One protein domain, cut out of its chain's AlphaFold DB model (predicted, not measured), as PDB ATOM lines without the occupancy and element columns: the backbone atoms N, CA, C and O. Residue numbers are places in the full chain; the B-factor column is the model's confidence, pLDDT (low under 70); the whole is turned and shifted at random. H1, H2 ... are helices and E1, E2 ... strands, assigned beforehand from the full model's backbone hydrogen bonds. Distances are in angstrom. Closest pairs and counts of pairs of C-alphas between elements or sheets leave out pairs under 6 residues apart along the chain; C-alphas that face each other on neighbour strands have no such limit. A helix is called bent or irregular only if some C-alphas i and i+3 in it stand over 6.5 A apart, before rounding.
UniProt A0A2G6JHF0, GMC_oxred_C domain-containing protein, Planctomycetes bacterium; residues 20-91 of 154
ATOM      1  N   PHE A  20       5.836  19.134 167.081       90.44
ATOM      2  CA  PHE A  20       5.200  20.062 166.156       90.44
ATOM      3  C   PHE A  20       5.020  21.414 166.840       90.44
ATOM      4  O   PHE A  20       4.520  21.491 167.961       90.44
ATOM      5  N   LEU A  21       5.439  22.477 166.156       91.75
ATOM      6  CA  LEU A  21       5.144  23.849 166.546       91.75
ATOM      7  C   LEU A  21       4.026  24.364 165.645       91.75
ATOM      8  O   LEU A  21       4.247  24.609 164.460       91.75
ATOM      9  N   TYR A  22       2.846  24.543 166.223       92.81
ATOM     10  CA  TYR A  22       1.735  25.225 165.577       92.81
ATOM     11  C   TYR A  22       1.716  26.687 166.021       92.81
ATOM     12  O   TYR A  22       1.992  27.005 167.178       92.81
ATOM     13  N   LEU A  23       1.418  27.572 165.079       93.19
ATOM     14  CA  LEU A  23       1.388  29.012 165.290       93.19
ATOM     15  C   LEU A  23      -0.063  29.504 165.257       93.19
ATOM     16  O   LEU A  23      -0.888  28.920 164.561       93.19
ATOM     17  N   HIS A  24      -0.358  30.562 166.014       93.69
ATOM     18  CA  HIS A  24      -1.648  31.256 165.950       93.69
ATOM     19  C   HIS A  24      -1.850  31.887 164.562       93.69
ATOM     20  O   HIS A  24      -0.863  32.289 163.938       93.69
ATOM     21  N   SER A  25      -3.103  32.014 164.113       92.38
ATOM     22  CA  SER A  25      -3.455  32.529 162.779       92.38
ATOM     23  C   SER A  25      -2.826  33.885 162.449       92.38
ATOM     24  O   SER A  25      -2.425  34.106 161.314       92.38
ATOM     25  N   ASP A  26      -2.659  34.763 163.440       92.88
ATOM     26  CA  ASP A  26      -2.083  36.110 163.252       92.88
ATOM     27  C   ASP A  26      -0.626  36.089 162.765       92.88
ATOM     28  O   ASP A  26      -0.134  37.041 162.159       92.88
ATOM     29  N   VAL A  27       0.092  35.008 163.072       94.06
ATOM     30  CA  VAL A  27       1.521  34.862 162.772       94.06
ATOM     31  C   VAL A  27       1.814  33.668 161.874       94.06
ATOM     32  O   VAL A  27       2.949  33.543 161.416       94.06
ATOM     33  N   SER A  28       0.843  32.786 161.613       93.44
ATOM     34  CA  SER A  28       0.968  31.690 160.649       93.44
ATOM     35  C   SER A  28       0.771  32.182 159.214       93.44
ATOM     36  O   SER A  28       0.327  33.303 158.979       93.44
ATOM     37  N   GLY A  29       1.109  31.336 158.239       93.38
ATOM     38  CA  GLY A  29       0.660  31.541 156.861       93.38
ATOM     39  C   GLY A  29      -0.843  31.290 156.709       93.38
ATOM     40  O   GLY A  29      -1.463  30.686 157.587       93.38
ATOM     41  N   HIS A  30      -1.399  31.707 155.576       94.06
ATOM     42  CA  HIS A  30      -2.807  31.537 155.219       94.06
ATOM     43  C   HIS A  30      -2.961  30.919 153.825       94.06
ATOM     44  O   HIS A  30      -1.987  30.765 153.084       94.06
ATOM     45  N   LEU A  31      -4.183  30.505 153.500       94.00
ATOM     46  CA  LEU A  31      -4.560  30.042 152.167       94.00
ATOM     47  C   LEU A  31      -5.425  31.115 151.505       94.00
ATOM     48  O   LEU A  31      -6.312  31.669 152.149       94.00
ATOM     49  N   GLU A  32      -5.175  31.381 150.230       93.56
ATOM     50  CA  GLU A  32      -6.006  32.229 149.375       93.56
ATOM     51  C   GLU A  32      -6.684  31.344 148.331       93.56
ATOM     52  O   GLU A  32      -6.072  30.397 147.827       93.56
ATOM     53  N   PHE A  33      -7.953  31.630 148.042       90.56
ATOM     54  CA  PHE A  33      -8.732  30.920 147.036       90.56
ATOM     55  C   PHE A  33      -9.255  31.909 145.999       90.56
ATOM     56  O   PHE A  33     -10.118  32.733 146.302       90.56
ATOM     57  N   ASP A  34      -8.724  31.809 144.785       89.19
ATOM     58  CA  ASP A  34      -9.166  32.596 143.641       89.19
ATOM     59  C   ASP A  34     -10.307  31.851 142.957       89.19
ATOM     60  O   ASP A  34     -10.090  30.810 142.333       89.19
ATOM     61  N   VAL A  35     -11.529  32.372 143.089       86.25
ATOM     62  CA  VAL A  35     -12.727  31.766 142.497       86.25
ATOM     63  C   VAL A  35     -12.743  32.036 140.995       86.25
ATOM     64  O   VAL A  35     -12.774  33.190 140.566       86.25
ATOM     65  N   ALA A  36     -12.790  30.975 140.196       83.75
ATOM     66  CA  ALA A  36     -13.072  31.051 138.769       83.75
ATOM     67  C   ALA A  36     -14.340  30.241 138.496       83.75
ATOM     68  O   ALA A  36     -14.425  29.080 138.882       83.75
ATOM     69  N   ALA A  37     -15.337  30.858 137.868       66.56
ATOM     70  CA  ALA A  37     -16.527  30.156 137.404       66.56
ATOM     71  C   ALA A  37     -16.300  29.744 135.946       66.56
ATOM     72  O   ALA A  37     -16.756  30.418 135.026       66.56
ATOM     73  N   ASP A  38     -15.523  28.683 135.746       76.56
ATOM     74  CA  ASP A  38     -15.363  28.046 134.440       76.56
ATOM     75  C   ASP A  38     -15.684  26.556 134.584       76.56
ATOM     76  O   ASP A  38     -14.966  25.810 135.255       76.56
ATOM     77  N   ASP A  39     -16.768  26.127 133.936       66.38
ATOM     78  CA  ASP A  39     -17.260  24.747 133.955       66.38
ATOM     79  C   ASP A  39     -16.203  23.732 133.476       66.38
ATOM     80  O   ASP A  39     -16.268  22.559 133.847       66.38
ATOM     81  N   ALA A  40     -15.206  24.161 132.690       75.06
ATOM     82  CA  ALA A  40     -14.098  23.318 132.244       75.06
ATOM     83  C   ALA A  40     -12.869  23.356 133.177       75.06
ATOM     84  O   ALA A  40     -12.131  22.370 133.241       75.06
ATOM     85  N   ALA A  41     -12.637  24.463 133.894       70.56
ATOM     86  CA  ALA A  41     -11.451  24.668 134.737       70.56
ATOM     87  C   ALA A  41     -11.694  24.421 136.241       70.56
ATOM     88  O   ALA A  41     -10.741  24.389 137.023       70.56
ATOM     89  N   GLY A  42     -12.947  24.194 136.649       79.50
ATOM     90  CA  GLY A  42     -13.328  23.918 138.033       79.50
ATOM     91  C   GLY A  42     -13.625  25.186 138.836       79.50
ATOM     92  O   GLY A  42     -13.916  26.235 138.279       79.50
ATOM     93  N   LEU A  43     -13.582  25.080 140.169       83.56
ATOM     94  CA  LEU A  43     -14.027  26.146 141.082       83.56
ATOM     95  C   LEU A  43     -13.008  27.285 141.279       83.56
ATOM     96  O   LEU A  43     -13.335  28.283 141.923       83.56
ATOM     97  N   GLY A  44     -11.772  27.129 140.795       88.62
ATOM     98  CA  GLY A  44     -10.696  28.092 141.027       88.62
ATOM     99  C   GLY A  44      -9.355  27.477 141.429       88.62
ATOM    100  O   GLY A  44      -9.121  26.280 141.253       88.62
ATOM    101  N   ALA A  45      -8.473  28.308 141.993       90.25
ATOM    102  CA  ALA A  45      -7.120  27.932 142.411       90.25
ATOM    103  C   ALA A  45      -6.858  28.264 143.889       90.25
ATOM    104  O   ALA A  45      -7.266  29.311 144.382       90.25
ATOM    105  N   ILE A  46      -6.142  27.378 144.593       90.62
ATOM    106  CA  ILE A  46      -5.710  27.585 145.985       90.62
ATOM    107  C   ILE A  46      -4.219  27.907 146.009       90.62
ATOM    108  O   ILE A  46      -3.405  27.173 145.441       90.62
ATOM    109  N   ARG A  47      -3.842  28.952 146.746       94.12
ATOM    110  CA  ARG A  47      -2.450  29.330 146.990       94.12
ATOM    111  C   ARG A  47      -2.150  29.389 148.482       94.12
ATOM    112  O   ARG A  47      -2.899  29.964 149.258       94.12
ATOM    113  N   GLY A  48      -0.995  28.853 148.876       93.94
ATOM    114  CA  GLY A  48      -0.440  29.067 150.211       93.94
ATOM    115  C   GLY A  48       0.405  30.336 150.279       93.94
ATOM    116  O   GLY A  48       1.356  30.498 149.511       93.94
ATOM    117  N   VAL A  49       0.099  31.209 151.234       95.06
ATOM    118  CA  VAL A  49       0.864  32.424 151.520       95.06
ATOM    119  C   VAL A  49       1.582  32.255 152.852       95.06
ATOM    120  O   VAL A  49       0.985  31.963 153.884       95.06
ATOM    121  N   SER A  50       2.907  32.385 152.830       93.56
ATOM    122  CA  SER A  50       3.726  32.310 154.044       93.56
ATOM    123  C   SER A  50       3.784  33.669 154.731       93.56
ATOM    124  O   SER A  50       3.899  34.692 154.060       93.56
ATOM    125  N   ASN A  51       3.787  33.681 156.063       94.50
ATOM    126  CA  ASN A  51       3.874  34.907 156.849       94.50
ATOM    127  C   ASN A  51       5.304  35.106 157.396       94.50
ATOM    128  O   ASN A  51       5.774  34.288 158.194       94.50
ATOM    129  N   PRO A  52       6.021  36.185 157.020       93.94
ATOM    130  CA  PRO A  52       7.356  36.471 157.549       93.94
ATOM    131  C   PRO A  52       7.404  36.586 159.081       93.94
ATOM    132  O   PRO A  52       8.433  36.262 159.682       93.94
ATOM    133  N   ALA A  53       6.294  36.969 159.728       94.06
ATOM    134  CA  ALA A  53       6.177  37.051 161.184       94.06
ATOM    135  C   ALA A  53       6.326  35.684 161.883       94.06
ATOM    136  O   ALA A  53       6.704  35.632 163.053       94.06
ATOM    137  N   SER A  54       6.142  34.563 161.170       93.56
ATOM    138  CA  SER A  54       6.393  33.221 161.716       93.56
ATOM    139  C   SER A  54       7.862  33.009 162.118       93.56
ATOM    140  O   SER A  54       8.164  32.240 163.034       93.56
ATOM    141  N   ILE A  55       8.805  33.658 161.423       92.94
ATOM    142  CA  ILE A  55      10.249  33.453 161.606       92.94
ATOM    143  C   ILE A  55      10.735  33.906 162.994       92.94
ATOM    144  O   ILE A  55      11.371  33.088 163.671       92.94
ATOM    145  N   PRO A  56      10.488  35.155 163.442       94.94
ATOM    146  CA  PRO A  56      10.910  35.599 164.768       94.94
ATOM    147  C   PRO A  56      10.259  34.778 165.887       94.94
ATOM    148  O   PRO A  56      10.981  34.330 166.775       94.94
ATOM    149  N   VAL A  57       8.960  34.470 165.792       94.62
ATOM    150  CA  VAL A  57       8.234  33.670 166.800       94.62
ATOM    151  C   VAL A  57       8.840  32.270 166.942       94.62
ATOM    152  O   VAL A  57       9.134  31.809 168.047       94.62
ATOM    153  N   LYS A  58       9.126  31.599 165.819       93.44
ATOM    154  CA  LYS A  58       9.839  30.314 165.817       93.44
ATOM    155  C   LYS A  58      11.210  30.427 166.488       93.44
ATOM    156  O   LYS A  58      11.597  29.558 167.271       93.44
ATOM    157  N   ASN A  59      11.979  31.465 166.164       93.81
ATOM    158  CA  ASN A  59      13.324  31.643 166.712       93.81
ATOM    159  C   ASN A  59      13.296  31.905 168.223       93.81
ATOM    160  O   ASN A  59      14.139  31.356 168.939       93.81
ATOM    161  N   GLU A  60      12.323  32.681 168.699       94.94
ATOM    162  CA  GLU A  60      12.067  32.929 170.116       94.94
ATOM    163  C   GLU A  60      11.701  31.634 170.848       94.94
ATOM    164  O   GLU A  60      12.335  31.291 171.848       94.94
ATOM    165  N   PHE A  61      10.782  30.838 170.294       93.81
ATOM    166  CA  PHE A  61      10.425  29.528 170.841       93.81
ATOM    167  C   PHE A  61      11.643  28.595 170.953       93.81
ATOM    168  O   PHE A  61      11.909  28.004 172.004       93.81
ATOM    169  N   LEU A  62      12.464  28.508 169.901       94.12
ATOM    170  CA  LEU A  62      13.692  27.708 169.927       94.12
ATOM    171  C   LEU A  62      14.718  28.237 170.936       94.12
ATOM    172  O   LEU A  62      15.493  27.451 171.488       94.12
ATOM    173  N   ALA A  63      14.789  29.554 171.142       94.88
ATOM    174  CA  ALA A  63      15.650  30.159 172.153       94.88
ATOM    175  C   ALA A  63      15.154  29.829 173.568       94.88
ATOM    176  O   ALA A  63      15.967  29.476 174.425       94.88
ATOM    177  N   LEU A  64      13.837  29.843 173.792       95.00
ATOM    178  CA  LEU A  64      13.211  29.459 175.056       95.00
ATOM    179  C   LEU A  64      13.505  27.996 175.415       95.00
ATOM    180  O   LEU A  64      13.932  27.716 176.539       95.00
ATOM    181  N   LEU A  65      13.357  27.074 174.458       94.06
ATOM    182  CA  LEU A  65      13.709  25.664 174.655       94.06
ATOM    183  C   LEU A  65      15.198  25.496 174.985       94.06
ATOM    184  O   LEU A  65      15.555  24.815 175.945       94.06
ATOM    185  N   ARG A  66      16.085  26.175 174.245       94.06
ATOM    186  CA  ARG A  66      17.536  26.139 174.498       94.06
ATOM    187  C   ARG A  66      17.904  26.694 175.875       94.06
ATOM    188  O   ARG A  66      18.748  26.105 176.553       94.06
ATOM    189  N   ARG A  67      17.264  27.784 176.308       95.81
ATOM    190  CA  ARG A  67      17.454  28.376 177.642       95.81
ATOM    191  C   ARG A  67      17.050  27.405 178.752       95.81
ATOM    192  O   ARG A  67      17.710  27.354 179.785       95.81
ATOM    193  N   ASN A  68      16.018  26.598 178.520       96.25
ATOM    194  CA  ASN A  68      15.492  25.638 179.490       96.25
ATOM    195  C   ASN A  68      16.022  24.208 179.302       96.25
ATOM    196  O   ASN A  68      15.511  23.291 179.943       96.25
ATOM    197  N   LYS A  69      17.081  24.005 178.504       94.75
ATOM    198  CA  LYS A  69      17.576  22.670 178.119       94.75
ATOM    199  C   LYS A  69      17.811  21.695 179.278       94.75
ATOM    200  O   LYS A  69      17.567  20.504 179.149       94.75
ATOM    201  N   ARG A  70      18.264  22.202 180.431       94.62
ATOM    202  CA  ARG A  70      18.504  21.384 181.634       94.62
ATOM    203  C   ARG A  70      17.208  20.881 182.274       94.62
ATOM    204  O   ARG A  70      17.208  19.796 182.831       94.62
ATOM    205  N   ARG A  71      16.125  21.663 182.196       93.94
ATOM    206  CA  ARG A  71      14.809  21.316 182.758       93.94
ATOM    207  C   ARG A  71      14.051  20.335 181.869       93.94
ATOM    208  O   ARG A  71      13.380  19.457 182.386       93.94
ATOM    209  N   ILE A  72      14.182  20.481 180.550       90.19
ATOM    210  CA  ILE A  72      13.514  19.615 179.563       90.19
ATOM    211  C   ILE A  72      14.355  18.389 179.166       90.19
ATOM    212  O   ILE A  72      13.918  17.590 178.349       90.19
ATOM    213  N   GLY A  73      15.573  18.250 179.704       90.38
ATOM    214  CA  GLY A  73      16.454  17.105 179.447       90.38
ATOM    215  C   GLY A  73      17.104  17.070 178.057       90.38
ATOM    216  O   GLY A  73      17.723  16.072 177.704       90.38
ATOM    217  N   GLY A  74      17.006  18.145 177.269       90.19
ATOM    218  CA  GLY A  74      17.495  18.189 175.891       90.19
ATOM    219  C   GLY A  74      17.435  19.585 175.274       90.19
ATOM    220  O   GLY A  74      16.990  20.541 175.900       90.19
ATOM    221  N   ALA A  75      17.911  19.735 174.039       91.00
ATOM    222  CA  ALA A  75      17.823  20.991 173.298       91.00
ATOM    223  C   ALA A  75      17.408  20.716 171.846       91.00
ATOM    224  O   ALA A  75      17.844  19.714 171.279       91.00
ATOM    225  N   PRO A  76      16.610  21.600 171.221       91.44
ATOM    226  CA  PRO A  76      16.231  21.427 169.829       91.44
ATOM    227  C   PRO A  76      17.455  21.589 168.922       91.44
ATOM    228  O   PRO A  76      18.252  22.520 169.085       91.44
ATOM    229  N   SER A  77      17.581  20.708 167.933       87.69
ATOM    230  CA  SER A  77      18.585  20.844 166.879       87.69
ATOM    231  C   SER A  77      18.086  21.813 165.813       87.69
ATOM    232  O   SER A  77      17.086  21.546 165.157       87.69
ATOM    233  N   ARG A  78      18.806  22.920 165.592       81.50
ATOM    234  CA  ARG A  78      18.464  23.914 164.556       81.50
ATOM    235  C   ARG A  78      18.417  23.308 163.147       81.50
ATOM    236  O   ARG A  78      17.643  23.782 162.326       81.50
ATOM    237  N   PHE A  79      19.229  22.287 162.878       85.50
ATOM    238  CA  PHE A  79      19.320  21.641 161.564       85.50
ATOM    239  C   PHE A  79      18.140  20.713 161.258       85.50
ATOM    240  O   PHE A  79      17.922  20.379 160.102       85.50
ATOM    241  N   LEU A  80      17.381  20.313 162.281       88.06
ATOM    242  CA  LEU A  80      16.232  19.412 162.150       88.06
ATOM    243  C   LEU A  80      14.891  20.153 162.252       88.06
ATOM    244  O   LEU A  80      13.842  19.525 162.338       88.06
ATOM    245  N   VAL A  81      14.911  21.491 162.253       90.56
ATOM    246  CA  VAL A  81      13.690  22.303 162.227       90.56
ATOM    247  C   VAL A  81      13.253  22.484 160.780       90.56
ATOM    248  O   VAL A  81      13.845  23.272 160.042       90.56
ATOM    249  N   LEU A  82      12.197  21.773 160.396       90.25
ATOM    250  CA  LEU A  82      11.630  21.818 159.054       90.25
ATOM    251  C   LEU A  82      10.385  22.721 159.033       90.25
ATOM    252  O   LEU A  82       9.481  22.515 159.845       90.25
ATOM    253  N   PRO A  83      10.321  23.738 158.154       88.25
ATOM    254  CA  PRO A  83       9.096  24.494 157.948       88.25
ATOM    255  C   PRO A  83       8.085  23.655 157.161       88.25
ATOM    256  O   PRO A  83       8.445  22.963 156.210       88.25
ATOM    257  N   ASN A  84       6.815  23.756 157.537       88.75
ATOM    258  CA  ASN A  84       5.709  23.206 156.762       88.75
ATOM    259  C   ASN A  84       5.157  24.256 155.796       88.75
ATOM    260  O   ASN A  84       5.204  25.454 156.081       88.75
ATOM    261  N   LEU A  85       4.600  23.799 154.672       91.12
ATOM    262  CA  LEU A  85       3.827  24.660 153.780       91.12
ATOM    263  C   LEU A  85       2.534  25.131 154.478       91.12
ATOM    264  O   LEU A  85       1.981  24.380 155.295       91.12
ATOM    265  N   PRO A  86       2.027  26.341 154.164       91.62
ATOM    266  CA  PRO A  86       0.712  26.782 154.625       91.62
ATOM    267  C   PRO A  86      -0.367  25.733 154.321       91.62
ATOM    268  O   PRO A  86      -0.375  25.141 153.245       91.62
ATOM    269  N   GLY A  87      -1.246  25.473 155.291       87.38
ATOM    270  CA  GLY A  87      -2.307  24.463 155.190       87.38
ATOM    271  C   GLY A  87      -1.923  23.042 155.631       87.38
ATOM    272  O   GLY A  87      -2.813  22.266 155.968       87.38
ATOM    273  N   ASN A  88      -0.631  22.698 155.736       89.44
ATOM    274  CA  ASN A  88      -0.210  21.323 156.063       89.44
ATOM    275  C   ASN A  88      -0.565  20.884 157.500       89.44
ATOM    276  O   ASN A  88      -0.629  19.697 157.792       89.44
ATOM    277  N   SER A  89      -0.804  21.830 158.418       87.31
ATOM    278  CA  SER A  89      -1.253  21.519 159.785       87.31
ATOM    279  C   SER A  89      -2.689  21.005 159.850       87.31
ATOM    280  O   SER A  89      -3.097  20.516 160.898       87.31
ATOM    281  N   GLN A  90      -3.474  21.189 158.780       88.19
ATOM    282  CA  GLN A  90      -4.915  20.914 158.744       88.19
ATOM    283  C   GLN A  90      -5.717  21.666 159.829       88.19
ATOM    284  O   GLN A  90      -6.871  21.350 160.097       88.19
ATOM    285  N   HIS A  91      -5.121  22.701 160.432       90.38
ATOM    286  CA  HIS A  91      -5.775  23.636 161.346       90.38
ATOM    287  C   HIS A  91      -6.147  24.902 160.569       90.38
ATOM    288  O   HIS A  91      -5.544  25.957 160.757       90.38
TER     289      HIS A  91
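What this domain is: This is residues 20 to 91 of the 154 residues of the protein "GMC_oxred_C domain-containing protein" of Planctomycetes bacterium (UniProt A0A2G6JHF0). A long, thin rod has a hairpin of two strands, E1 and E2, making one half and a helix, H1, making the other, one after the other along the length, with the short helix H2 at the far end. From H2 the unnamed stretch of residues 73 to 91 folds back past H1 toward the base of the hairpin, where the first printed residues also lie, while the hairpin's tip, residues 37 to 42, sticks out at the opposite end. There are 72 residues printed, with two named strands and two named helices in the order E1, E2, H1, H2, and the sheet has the order E1 - E2, antiparallel. The class is mixed, helices and strands, though under half of the residues, 35 of 72, are in named elements. The whole is extended, with a radius of gyration of the C-alphas of 17.3 A and spans of 60 by 19 by 19 A.

How they stand to each other: After residues 20 to 29, the printed part comes to E1, residues 30 to 38, and then to E2, residues 42 to 49. These two antiparallel neighbour strands form a hairpin, and the link between them, 3 residues, is tight. The angle between their N-to-C directions is 160 degrees. Near the base of the hairpin the C-alphas of His 30 and Val 49 face each other at 5.3 A. Farther along, the C-alphas of Val 35 and Gly 44 face each other at 4.4 A, and toward the tip those of Asp 38 and Gly 42 do so at 5.8 A. The backbone N of His 30 and the O of Val 49 are within hydrogen-bond range at 2.9 A, and so are the N of Ala 45 and the O of Asp 34 at 3.0 A. A tight link of 4 residues joins E2 to H1, residues 54 to 67. E1 and H1 are apart. One residue, Asn 68, makes the tight link from H1 to H2, residues 69 to 72. H1 and H2 are close but not clearly touching, with 1 pair of C-alphas within 8 A, those of Leu 65 and Ile 72 at 7.8 A. H2 is apart from E1 and from E2. In H1 every O i to N i+4 pair is within hydrogen-bond range, while H2, with 4 residues, is too short for such a pair, and its one O i to N i+3 pair is not within range.

Where its parts are: E1 begins at C-alpha 30, (-2.807, 31.537, 155.219), and measures 24.5 A from first to last C-alpha, ending at C-alpha 38, (-15.363, 28.046, 134.440). E2, residues 42 to 49, measures 21.3 A and ends at C-alpha 49, (0.864, 32.424, 151.520). H1, residues 54 to 67, is the longest helix by residues and measures 20.0 A. H2, residues 69 to 72, measures 5.3 A and ends at C-alpha 72, (13.514, 19.615, 179.563). Neither helix is bent or irregular.

The domain as a whole: The two C-alphas farthest apart are those of Asp 39 and Arg 70, at 59.7 A, while those of Phe 20 and His 91, the first and last printed residues, are 12.5 A apart. Residues 37 to 42 stand free, and so do residues 68 to 73, of which 69 to 72 belong to H2. Without them the body has 60 residues and spans 49 by 19 by 17 A. The printed part has no cut, and the three links between named elements are tight. Residues 73 to 91 are a long stretch with no named element, their C-alphas 5 to 26 A from the mean of all C-alphas. The mean pLDDT of the printed part is 90.1, and the model's confidence is low, under 70, at residues 37 and 39.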